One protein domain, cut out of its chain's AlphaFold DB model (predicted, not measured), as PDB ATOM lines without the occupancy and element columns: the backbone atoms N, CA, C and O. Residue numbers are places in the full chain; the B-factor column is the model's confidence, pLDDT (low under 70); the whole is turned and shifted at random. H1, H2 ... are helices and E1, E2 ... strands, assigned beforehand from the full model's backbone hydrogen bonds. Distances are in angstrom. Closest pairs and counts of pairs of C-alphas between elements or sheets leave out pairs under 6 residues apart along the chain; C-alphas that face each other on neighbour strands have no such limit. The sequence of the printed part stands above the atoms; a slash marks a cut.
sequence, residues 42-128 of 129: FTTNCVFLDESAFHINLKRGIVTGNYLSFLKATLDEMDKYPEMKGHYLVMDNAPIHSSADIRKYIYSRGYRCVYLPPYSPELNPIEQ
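Overview. This is residues 42 to 128 of the 129 residues of the protein "DDE_3 domain-containing protein" of Rhizopus delemar (strain RA 99-880 / ATCC MYA-4621 / FGSC 9543 / NRRL 43880) (UniProt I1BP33). A small sheet of three parallel strands forms one layer, and two helices, H2 and H3, lie side by side in a loose second layer next to it, running back against the direction of the strands. Short H4 ends the printed part on the other side of the sheet from these two helices, and short H1 lies in a poorly predicted stretch past the end of E1. The printed part has 87 residues with four named helices and three named strands, in the order E1 H1 H2 E2 H3 E3 H4; the sheet order is E1 E2 E3, and the class is mixed, helices and strands. It is compact, with a radius of gyration of the C-alphas of 12.8 A and spans of 34 by 28 by 25 A.

Arrangement. E1, residues 46 to 49, is an edge strand, and E2, residues 88 to 91, is its parallel neighbour at 29 degrees, with N 47 and O 88 within hydrogen-bond range at 2.8 A. Between them come H1, residues 52 to 55, which is not on the sheet, and H2, residues 64 to 78, which only grazes the sheet with residues 70 to 78. E3, residues 112 to 115, is the other edge strand, parallel to E2 at 26 degrees, with N 89 and O 112 2.8 A apart. H3, residues 100 to 108, only grazes the sheet with residues 102 to 107; its closest C-alphas to E3 are those of Arg 103 and Cys 113, 6.5 A apart. E1, H1, H2, E2 and E2, H3, E3 are strand-helix-strand units, two parallel neighbour strands joined through helices, each with a right-handed crossover. H2 and H3 are close but not clearly touching, the closest C-alphas being those of Leu 68 and Ile 102 at 7.4 A, with a shallow tilt of 9 degrees, the same way. H4, residues 125 to 128, is not on the sheet; its closest C-alpha to E1 is that of Ile 126, 7.3 A from that of Phe 48. Every O i to N i+4 pair is within hydrogen-bond range in H2 and H3; H1 and H4 are too short for such a pair.

Along the chain. E1 begins at C-alpha 46 (172.181, 149.471, 239.305) and is 9.7 A long. H2 is 21.4 A long and begins at C-alpha 64 (172.975, 134.925, 221.415). E2 measures 9.5 A, H3 12.4 A and E3 10.4 A. H1 and H4 have four residues each, and H4 ends at C-alpha 128 (179.005, 158.945, 228.339).

Size, cuts and confidence. The two C-alphas farthest apart, those of Arg 60 and Glu 83, are 34.9 A apart. The printed part has no cut and no long link. Mean pLDDT of the printed part is 81.0; residues 51 to 65, 96 to 98 and 128 are under 70.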
ATOM      1  N   PHE A  42     170.200 154.717 240.228       86.94
ATOM      2  CA  PHE A  42     171.285 154.594 239.253       86.94
ATOM      3  C   PHE A  42     172.683 154.593 239.885       86.94
ATOM      4  O   PHE A  42     173.632 154.132 239.257       86.94
ATOM      5  N   THR A  43     172.820 155.124 241.098       85.44
ATOM      6  CA  THR A  43     174.104 155.322 241.775       85.44
ATOM      7  C   THR A  43     174.406 154.254 242.816       85.44
ATOM      8  O   THR A  43     175.575 154.045 243.136       85.44
ATOM      9  N   THR A  44     173.383 153.573 243.339       90.75
ATOM     10  CA  THR A  44     173.548 152.676 244.492       90.75
ATOM     11  C   THR A  44     173.115 151.240 244.246       90.75
ATOM     12  O   THR A  44     173.643 150.358 244.917       90.75
ATOM     13  N   ASN A  45     172.197 150.968 243.310       94.12
ATOM     14  CA  ASN A  45     171.673 149.611 243.125       94.12
ATOM     15  C   ASN A  45     171.481 149.181 241.662       94.12
ATOM     16  O   ASN A  45     170.712 148.256 241.390       94.12
ATOM     17  N   CYS A  46     172.205 149.807 240.729       93.81
ATOM     18  CA  CYS A  46     172.181 149.471 239.305       93.81
ATOM     19  C   CYS A  46     173.539 148.959 238.803       93.81
ATOM     20  O   CYS A  46     174.590 149.505 239.126       93.81
ATOM     21  N   VAL A  47     173.498 147.936 237.951       92.38
ATOM     22  CA  VAL A  47     174.631 147.427 237.171       92.38
ATOM     23  C   VAL A  47     174.253 147.515 235.696       92.38
ATOM     24  O   VAL A  47     173.297 146.874 235.262       92.38
ATOM     25  N   PHE A  48     174.993 148.316 234.931       89.88
ATOM     26  CA  PHE A  48     174.753 148.518 233.502       89.88
ATOM     27  C   PHE A  48     175.515 147.473 232.688       89.88
ATOM     28  O   PHE A  48     176.716 147.283 232.889       89.88
ATOM     29  N   LEU A  49     174.812 146.793 231.787       86.56
ATOM     30  CA  LEU A  49     175.360 145.771 230.899       86.56
ATOM     31  C   LEU A  49     175.081 146.163 229.450       86.56
ATOM     32  O   LEU A  49     173.946 146.489 229.114       86.56
ATOM     33  N   ASP A  50     176.108 146.081 228.608       78.06
ATOM     34  CA  ASP A  50     176.051 146.476 227.198       78.06
ATOM     35  C   ASP A  50     177.002 145.639 226.341       78.06
ATOM     36  O   ASP A  50     177.975 145.046 226.834       78.06
ATOM     37  N   GLU A  51     176.722 145.584 225.043       69.62
ATOM     38  CA  GLU A  51     177.500 144.854 224.055       69.62
ATOM     39  C   GLU A  51     178.916 145.415 223.857       69.62
ATOM     40  O   GLU A  51     179.812 144.689 223.408       69.62
ATOM     41  N   SER A  52     179.181 146.664 224.248       55.03
ATOM     42  CA  SER A  52     180.517 147.265 224.136       55.03
ATOM     43  C   SER A  52     181.569 146.547 224.987       55.03
ATOM     44  O   SER A  52     182.744 146.502 224.608       55.03
ATOM     45  N   ALA A  53     181.172 145.876 226.077       49.03
ATOM     46  CA  ALA A  53     182.079 145.051 226.884       49.03
ATOM     47  C   ALA A  53     182.657 143.846 226.105       49.03
ATOM     48  O   ALA A  53     183.700 143.300 226.474       49.03
ATOM     49  N   PHE A  54     182.025 143.446 224.996       51.59
ATOM     50  CA  PHE A  54     182.473 142.338 224.148       51.59
ATOM     51  C   PHE A  54     183.473 142.783 223.073       51.59
ATOM     52  O   PHE A  54     184.299 141.977 222.630       51.59
ATOM     53  N   HIS A  55     183.453 144.062 222.682       50.75
ATOM     54  CA  HIS A  55     184.331 144.597 221.637       50.75
ATOM     55  C   HIS A  55     185.815 144.587 222.031       50.75
ATOM     56  O   HIS A  55     186.676 144.456 221.160       50.75
ATOM     57  N   ILE A  56     186.126 144.670 223.329       49.03
ATOM     58  CA  ILE A  56     187.508 144.791 223.815       49.03
ATOM     59  C   ILE A  56     188.253 143.440 223.753       49.03
ATOM     60  O   ILE A  56     189.476 143.432 223.646       49.03
ATOM     61  N   ASN A  57     187.546 142.296 223.747       44.72
ATOM     62  CA  ASN A  57     188.190 140.976 223.870       44.72
ATOM     63  C   ASN A  57     187.715 139.854 222.922       44.72
ATOM     64  O   ASN A  57     188.326 138.785 222.937       44.72
ATOM     65  N   LEU A  58     186.693 140.025 222.073       44.31
ATOM     66  CA  LEU A  58     186.172 138.907 221.265       44.31
ATOM     67  C   LEU A  58     186.181 139.185 219.754       44.31
ATOM     68  O   LEU A  58     185.251 139.731 219.167       44.31
ATOM     69  N   LYS A  59     187.231 138.691 219.082       45.53
ATOM     70  CA  LYS A  59     187.242 138.454 217.629       45.53
ATOM     71  C   LYS A  59     186.271 137.313 217.283       45.53
ATOM     72  O   LYS A  59     186.722 136.173 217.202       45.53
ATOM     73  N   ARG A  60     184.977 137.592 217.077       43.69
ATOM     74  CA  ARG A  60     184.019 136.892 216.173       43.69
ATOM     75  C   ARG A  60     182.571 137.187 216.587       43.69
ATOM     76  O   ARG A  60     182.282 137.314 217.767       43.69
ATOM     77  N   GLY A  61     181.705 137.284 215.575       51.03
ATOM     78  CA  GLY A  61     180.310 137.735 215.631       51.03
ATOM     79  C   GLY A  61     179.492 137.304 216.850       51.03
ATOM     80  O   GLY A  61     179.607 136.186 217.353       51.03
ATOM     81  N   ILE A  62     178.637 138.226 217.291       53.72
ATOM     82  CA  ILE A  62     177.726 138.073 218.422       53.72
ATOM     83  C   ILE A  62     176.659 137.034 218.053       53.72
ATOM     84  O   ILE A  62     175.737 137.307 217.291       53.72
ATOM     85  N   VAL A  63     176.796 135.822 218.586       57.88
ATOM     86  CA  VAL A  63     175.709 134.838 218.653       57.88
ATOM     87  C   VAL A  63     175.065 134.983 220.034       57.88
ATOM     88  O   VAL A  63     175.784 135.168 221.014       57.88
ATOM     89  N   THR A  64     173.741 134.857 220.148       59.00
ATOM     90  CA  THR A  64     172.975 134.925 221.415       59.00
ATOM     91  C   THR A  64     173.584 134.088 222.555       59.00
ATOM     92  O   THR A  64     173.498 134.463 223.723       59.00
ATOM     93  N   GLY A  65     174.269 132.984 222.230       63.72
ATOM     94  CA  GLY A  65     174.996 132.159 223.200       63.72
ATOM     95  C   GLY A  65     176.147 132.876 223.921       63.72
ATOM     96  O   GLY A  65     176.362 132.625 225.106       63.72
ATOM     97  N   ASN A  66     176.837 133.809 223.256       75.12
ATOM     98  CA  ASN A  66     177.958 134.557 223.837       75.12
ATOM     99  C   ASN A  66     177.472 135.525 224.924       75.12
ATOM    100  O   ASN A  66     178.091 135.638 225.985       75.12
ATOM    101  N   TYR A  67     176.328 136.175 224.694       79.06
ATOM    102  CA  TYR A  67     175.735 137.074 225.678       79.06
ATOM    103  C   TYR A  67     175.315 136.323 226.946       79.06
ATOM    104  O   TYR A  67     175.635 136.741 228.056       79.06
ATOM    105  N   LEU A  68     174.681 135.154 226.794       81.19
ATOM    106  CA  LEU A  68     174.287 134.338 227.939       81.19
ATOM    107  C   LEU A  68     175.498 133.878 228.764       81.19
ATOM    108  O   LEU A  68     175.419 133.862 229.991       81.19
ATOM    109  N   SER A  69     176.614 133.507 228.125       83.50
ATOM    110  CA  SER A  69     177.835 133.145 228.859       83.50
ATOM    111  C   SER A  69     178.419 134.314 229.647       83.50
ATOM    112  O   SER A  69     178.817 134.125 230.794       83.50
ATOM    113  N   PHE A  70     178.415 135.517 229.070       84.44
ATOM    114  CA  PHE A  70     178.847 136.725 229.764       84.44
ATOM    115  C   PHE A  70     177.943 137.030 230.954       84.44
ATOM    116  O   PHE A  70     178.438 137.142 232.067       84.44
ATOM    117  N   LEU A  71     176.622 137.044 230.747       88.19
ATOM    118  CA  LEU A  71     175.654 137.269 231.818       88.19
ATOM    119  C   LEU A  71     175.857 136.284 232.975       88.19
ATOM    120  O   LEU A  71     175.842 136.682 234.135       88.19
ATOM    121  N   LYS A  72     176.071 134.998 232.670       89.75
ATOM    122  CA  LYS A  72     176.367 133.982 233.688       89.75
ATOM    123  C   LYS A  72     177.633 134.317 234.469       89.75
ATOM    124  O   LYS A  72     177.568 134.348 235.690       89.75
ATOM    125  N   ALA A  73     178.734 134.618 233.781       90.44
ATOM    126  CA  ALA A  73     179.996 134.966 234.425       90.44
ATOM    127  C   ALA A  73     179.874 136.226 235.299       90.44
ATOM    128  O   ALA A  73     180.364 136.239 236.425       90.44
ATOM    129  N   THR A  74     179.171 137.257 234.825       91.62
ATOM    130  CA  THR A  74     178.897 138.472 235.600       91.62
ATOM    131  C   THR A  74     178.093 138.160 236.857       91.62
ATOM    132  O   THR A  74     178.467 138.594 237.943       91.62
ATOM    133  N   LEU A  75     177.020 137.372 236.744       94.12
ATOM    134  CA  LEU A  75     176.212 136.981 237.899       94.12
ATOM    135  C   LEU A  75     176.977 136.067 238.867       94.12
ATOM    136  O   LEU A  75     176.749 136.142 240.069       94.12
ATOM    137  N   ASP A  76     177.880 135.214 238.383       95.12
ATOM    138  CA  ASP A  76     178.753 134.398 239.238       95.12
ATOM    139  C   ASP A  76     179.758 135.259 240.017       95.12
ATOM    140  O   ASP A  76     180.063 134.952 241.169       95.12
ATOM    141  N   GLU A  77     180.238 136.358 239.431       95.19
ATOM    142  CA  GLU A  77     181.069 137.331 240.144       95.19
ATOM    143  C   GLU A  77     180.255 138.104 241.186       95.19
ATOM    144  O   GLU A  77     180.655 138.180 242.346       95.19
ATOM    145  N   MET A  78     179.080 138.616 240.805       95.75
ATOM    146  CA  MET A  78     178.186 139.353 241.706       95.75
ATOM    147  C   MET A  78     177.694 138.495 242.876       95.75
ATOM    148  O   MET A  78     177.486 139.009 243.971       95.75
ATOM    149  N   ASP A  79     177.521 137.187 242.680       96.75
ATOM    150  CA  ASP A  79     177.097 136.255 243.731       96.75
ATOM    151  C   ASP A  79     178.099 136.153 244.892       96.75
ATOM    152  O   ASP A  79     177.715 135.746 245.990       96.75
ATOM    153  N   LYS A  80     179.360 136.551 244.685       97.00
ATOM    154  CA  LYS A  80     180.377 136.610 245.748       97.00
ATOM    155  C   LYS A  80     180.130 137.744 246.748       97.00
ATOM    156  O   LYS A  80     180.733 137.729 247.818       97.00
ATOM    157  N   TYR A  81     179.247 138.684 246.410       96.50
ATOM    158  CA  TYR A  81     178.955 139.903 247.159       96.50
ATOM    159  C   TYR A  81     177.474 139.914 247.578       96.50
ATOM    160  O   TYR A  81     176.605 140.315 246.793       96.50
ATOM    161  N   PRO A  82     177.131 139.438 248.793       94.38
ATOM    162  CA  PRO A  82     175.744 139.334 249.253       94.38
ATOM    163  C   PRO A  82     174.956 140.651 249.189       94.38
ATOM    164  O   PRO A  82     173.752 140.636 248.937       94.38
ATOM    165  N   GLU A  83     175.628 141.784 249.377       95.00
ATOM    166  CA  GLU A  83     175.072 143.135 249.289       95.00
ATOM    167  C   GLU A  83     174.546 143.488 247.895       95.00
ATOM    168  O   GLU A  83     173.654 144.324 247.778       95.00
ATOM    169  N   MET A  84     175.032 142.820 246.842       94.62
ATOM    170  CA  MET A  84     174.565 143.047 245.474       94.62
ATOM    171  C   MET A  84     173.209 142.393 245.195       94.62
ATOM    172  O   MET A  84     172.596 142.643 244.155       94.62
ATOM    173  N   LYS A  85     172.702 141.528 246.081       95.56
ATOM    174  CA  LYS A  85     171.392 140.903 245.873       95.56
ATOM    175  C   LYS A  85     170.288 141.957 245.809       95.56
ATOM    176  O   LYS A  85     170.340 142.999 246.452       95.56
ATOM    177  N   GLY A  86     169.296 141.701 244.964       95.19
ATOM    178  CA  GLY A  86     168.220 142.645 244.674       95.19
ATOM    179  C   GLY A  86     168.595 143.788 243.726       95.19
ATOM    180  O   GLY A  86     167.679 144.477 243.277       95.19
ATOM    181  N   HIS A  87     169.876 143.962 243.368       96.38
ATOM    182  CA  HIS A  87     170.294 144.994 242.415       96.38
ATOM    183  C   HIS A  87     169.659 144.798 241.035       96.38
ATOM    184  O   HIS A  87     169.286 143.689 240.625       96.38
ATOM    185  N   TYR A  88     169.558 145.907 240.315       95.31
ATOM    186  CA  TYR A  88     169.002 145.993 238.981       95.31
ATOM    187  C   TYR A  88     170.089 145.839 237.924       95.31
ATOM    188  O   TYR A  88     171.007 146.649 237.842       95.31
ATOM    189  N   LEU A  89     169.951 144.828 237.073       93.56
ATOM    190  CA  LEU A  89     170.683 144.748 235.818       93.56
ATOM    191  C   LEU A  89     169.939 145.602 234.791       93.56
ATOM    192  O   LEU A  89     168.789 145.300 234.449       93.56
ATOM    193  N   VAL A  90     170.593 146.665 234.330       91.06
ATOM    194  CA  VAL A  90     170.076 147.597 233.326       91.06
ATOM    195  C   VAL A  90     170.724 147.272 231.987       91.06
ATOM    196  O   VAL A  90     171.947 147.240 231.883       91.06
ATOM    197  N   MET A  91     169.899 147.002 230.981       88.38
ATOM    198  CA  MET A  91     170.323 146.626 229.629       88.38
ATOM    199  C   MET A  91     169.602 147.489 228.600       88.38
ATOM    200  O   MET A  91     168.510 148.004 228.870       88.38
ATOM    201  N   ASP A  92     170.178 147.621 227.412       83.12
ATOM    202  CA  ASP A  92     169.461 148.192 226.278       83.12
ATOM    203  C   ASP A  92     168.343 147.231 225.794       83.12
ATOM    204  O   ASP A  92     168.147 146.134 226.327       83.12
ATOM    205  N   ASN A  93     167.543 147.656 224.815       79.12
ATOM    206  CA  ASN A  93     166.456 146.833 224.275       79.12
ATOM    207  C   ASN A  93     166.874 146.045 223.018       79.12
ATOM    208  O   ASN A  93     166.042 145.809 222.133       79.12
ATOM    209  N   ALA A  94     168.148 145.661 222.892       75.31
ATOM    210  CA  ALA A  94     168.617 144.876 221.763       75.31
ATOM    211  C   ALA A  94     167.930 143.496 221.714       75.31
ATOM    212  O   ALA A  94     167.695 142.856 222.749       75.31
ATOM    213  N   PRO A  95     167.643 142.953 220.512       72.50
ATOM    214  CA  PRO A  95     167.013 141.639 220.367       72.50
ATOM    215  C   PRO A  95     167.764 140.495 221.061       72.50
ATOM    216  O   PRO A  95     167.161 139.482 221.407       72.50
ATOM    217  N   ILE A  96     169.072 140.638 221.286       68.94
ATOM    218  CA  ILE A  96     169.876 139.627 221.976       68.94
ATOM    219  C   ILE A  96     169.589 139.554 223.488       68.94
ATOM    220  O   ILE A  96     169.888 138.533 224.109       68.94
ATOM    221  N   HIS A  97     168.974 140.586 224.074       66.56
ATOM    222  CA  HIS A  97     168.645 140.668 225.503       66.56
ATOM    223  C   HIS A  97     167.194 140.283 225.828       66.56
ATOM    224  O   HIS A  97     166.845 140.112 226.998       66.56
ATOM    225  N   SER A  98     166.339 140.121 224.815       64.44
ATOM    226  CA  SER A  98     164.884 139.994 224.988       64.44
ATOM    227  C   SER A  98     164.375 138.559 225.173       64.44
ATOM    228  O   SER A  98     163.164 138.335 225.242       64.44
ATOM    229  N   SER A  99     165.261 137.561 225.299       72.25
ATOM    230  CA  SER A  99     164.808 136.187 225.547       72.25
ATOM    231  C   SER A  99     164.171 136.061 226.939       72.25
ATOM    232  O   SER A  99     164.741 136.471 227.954       72.25
ATOM    233  N   ALA A 100     162.979 135.459 227.007       72.38
ATOM    234  CA  ALA A 100     162.268 135.238 228.269       72.38
ATOM    235  C   ALA A 100     163.100 134.432 229.289       72.38
ATOM    236  O   ALA A 100     162.895 134.555 230.499       72.38
ATOM    237  N   ASP A 101     164.055 133.639 228.801       82.25
ATOM    238  CA  ASP A 101     164.953 132.820 229.608       82.25
ATOM    239  C   ASP A 101     166.002 133.656 230.350       82.25
ATOM    240  O   ASP A 101     166.268 133.378 231.519       82.25
ATOM    241  N   ILE A 102     166.525 134.728 229.738       84.25
ATOM    242  CA  ILE A 102     167.457 135.664 230.395       84.25
ATOM    243  C   ILE A 102     166.789 136.295 231.612       84.25
ATOM    244  O   ILE A 102     167.328 136.255 232.718       84.25
ATOM    245  N   ARG A 103     165.572 136.819 231.428       88.19
ATOM    246  CA  ARG A 103     164.835 137.471 232.509       88.19
ATOM    247  C   ARG A 103     164.600 136.499 233.665       88.19
ATOM    248  O   ARG A 103     164.946 136.810 234.801       88.19
ATOM    249  N   LYS A 104     164.062 135.306 233.385       90.44
ATOM    250  CA  LYS A 104     163.834 134.267 234.406       90.44
ATOM    251  C   LYS A 104     165.124 133.876 235.129       90.44
ATOM    252  O   LYS A 104     165.100 133.728 236.348       90.44
ATOM    253  N   TYR A 105     166.233 133.754 234.400       91.81
ATOM    254  CA  TYR A 105     167.536 133.423 234.972       91.81
ATOM    255  C   TYR A 105     168.011 134.486 235.972       91.81
ATOM    256  O   TYR A 105     168.338 134.142 237.109       91.81
ATOM    257  N   ILE A 106     167.945 135.769 235.606       93.75
ATOM    258  CA  ILE A 106     168.307 136.898 236.481       93.75
ATOM    259  C   ILE A 106     167.470 136.882 237.772       93.75
ATOM    260  O   ILE A 106     168.030 136.912 238.870       93.75
ATOM    261  N   TYR A 107     166.141 136.749 237.660       94.38
ATOM    262  CA  TYR A 107     165.265 136.680 238.840       94.38
ATOM    263  C   TYR A 107     165.544 135.453 239.711       94.38
ATOM    264  O   TYR A 107     165.551 135.569 240.934       94.38
ATOM    265  N   SER A 108     165.822 134.289 239.111       94.94
ATOM    266  CA  SER A 108     166.134 133.062 239.861       94.94
ATOM    267  C   SER A 108     167.407 133.174 240.708       94.94
ATOM    268  O   SER A 108     167.536 132.487 241.717       94.94
ATOM    269  N   ARG A 109     168.323 134.076 240.332       95.69
ATOM    270  CA  ARG A 109     169.560 134.381 241.064       95.69
ATOM    271  C   ARG A 109     169.387 135.495 242.105       95.69
ATOM    272  O   ARG A 109     170.350 135.829 242.793       95.69
ATOM    273  N   GLY A 110     168.180 136.044 242.257       95.81
ATOM    274  CA  GLY A 110     167.865 137.085 243.241       95.81
ATOM    275  C   GLY A 110     168.160 138.512 242.775       95.81
ATOM    276  O   GLY A 110     168.342 139.389 243.616       95.81
ATOM    277  N   TYR A 111     168.216 138.752 241.463       96.69
ATOM    278  CA  TYR A 111     168.428 140.077 240.875       96.69
ATOM    279  C   TYR A 111     167.194 140.560 240.109       96.69
ATOM    280  O   TYR A 111     166.257 139.801 239.848       96.69
ATOM    281  N   ARG A 112     167.180 141.841 239.737       94.56
ATOM    282  CA  ARG A 112     166.083 142.478 238.998       94.56
ATOM    283  C   ARG A 112     166.566 142.896 237.617       94.56
ATOM    284  O   ARG A 112     167.751 143.101 237.398       94.56
ATOM    285  N   CYS A 113     165.640 143.000 236.675       91.75
ATOM    286  CA  CYS A 113     165.941 143.255 235.270       91.75
ATOM    287  C   CYS A 113     165.193 144.499 234.792       91.75
ATOM    288  O   CYS A 113     163.973 144.590 234.978       91.75
ATOM    289  N   VAL A 114     165.912 145.421 234.157       91.62
ATOM    290  CA  VAL A 114     165.402 146.685 233.618       91.62
ATOM    291  C   VAL A 114     165.916 146.846 232.191       91.62
ATOM    292  O   VAL A 114     167.105 146.688 231.938       91.62
ATOM    293  N   TYR A 115     165.017 147.176 231.266       89.81
ATOM    294  CA  TYR A 115     165.360 147.447 229.870       89.81
ATOM    295  C   TYR A 115     165.155 148.923 229.578       89.81
ATOM    296  O   TYR A 115     164.084 149.446 229.899       89.81
ATOM    297  N   LEU A 116     166.148 149.579 228.988       90.06
ATOM    298  CA  LEU A 116     166.064 150.981 228.596       90.06
ATOM    299  C   LEU A 116     165.091 151.173 227.419       90.06
ATOM    300  O   LEU A 116     164.948 150.287 226.572       90.06
ATOM    301  N   PRO A 117     164.415 152.331 227.335       89.06
ATOM    302  CA  PRO A 117     163.611 152.664 226.170       89.06
ATOM    303  C   PRO A 117     164.502 152.807 224.917       89.06
ATOM    304  O   PRO A 117     165.657 153.234 225.022       89.06
ATOM    305  N   PRO A 118     163.994 152.484 223.712       83.00
ATOM    306  CA  PRO A 118     164.762 152.598 222.472       83.00
ATOM    307  C   PRO A 118     165.374 153.992 222.270       83.00
ATOM    308  O   PRO A 118     164.753 154.999 222.600       83.00
ATOM    309  N   TYR A 119     166.568 154.057 221.669       78.88
ATOM    310  CA  TYR A 119     167.265 155.310 221.324       78.88
ATOM    311  C   TYR A 119     167.508 156.271 222.504       78.88
ATOM    312  O   TYR A 119     167.477 157.491 222.315       78.88
ATOM    313  N   SER A 120     167.772 155.726 223.696       83.62
ATOM    314  CA  SER A 120     167.935 156.504 224.935       83.62
ATOM    315  C   SER A 120     169.346 156.404 225.541       83.62
ATOM    316  O   SER A 120     169.472 156.040 226.712       83.62
ATOM    317  N   PRO A 121     170.425 156.718 224.790       79.88
ATOM    318  CA  PRO A 121     171.790 156.658 225.320       79.88
ATOM    319  C   PRO A 121     172.002 157.624 226.496       79.88
ATOM    320  O   PRO A 121     172.848 157.390 227.345       79.88
ATOM    321  N   GLU A 122     171.199 158.687 226.608       82.56
ATOM    322  CA  GLU A 122     171.231 159.594 227.757       82.56
ATOM    323  C   GLU A 122     170.852 158.931 229.094       82.56
ATOM    324  O   GLU A 122     171.207 159.457 230.145       82.56
ATOM    325  N   LEU A 123     170.158 157.789 229.057       84.00
ATOM    326  CA  LEU A 123     169.802 156.991 230.233       84.00
ATOM    327  C   LEU A 123     170.808 155.863 230.505       84.00
ATOM    328  O   LEU A 123     170.601 155.082 231.430       84.00
ATOM    329  N   ASN A 124     171.877 155.760 229.714       84.31
ATOM    330  CA  ASN A 124     172.904 154.740 229.862       84.31
ATOM    331  C   ASN A 124     174.251 155.393 230.220       84.31
ATOM    332  O   ASN A 124     174.936 155.902 229.333       84.31
ATOM    333  N   PRO A 125     174.666 155.404 231.502       82.38
ATOM    334  CA  PRO A 125     175.889 156.084 231.925       82.38
ATOM    335  C   PRO A 125     177.155 155.610 231.201       82.38
ATOM    336  O   PRO A 125     178.079 156.396 231.027       82.38
ATOM    337  N   ILE A 126     177.206 154.356 230.746       78.69
ATOM    338  CA  ILE A 126     178.384 153.799 230.059       78.69
ATOM    339  C   ILE A 126     178.609 154.392 228.656       78.69
ATOM    340  O   ILE A 126     179.722 154.326 228.153       78.69
ATOM    341  N   GLU A 127     177.590 155.013 228.054       74.38
ATOM    342  CA  GLU A 127     177.678 155.694 226.748       74.38
ATOM    343  C   GLU A 127     178.301 157.098 226.857       74.38
ATOM    344  O   GLU A 127     178.525 157.777 225.854       74.38
ATOM    345  N   GLN A 128     178.530 157.584 228.081       67.31
ATOM    346  CA  GLN A 128     179.005 158.945 228.339       67.31
ATOM    347  C   GLN A 128     180.531 159.051 228.511       67.31
ATOM    348  O   GLN A 128     181.025 160.163 228.725       67.31
TER     349      GLN A 128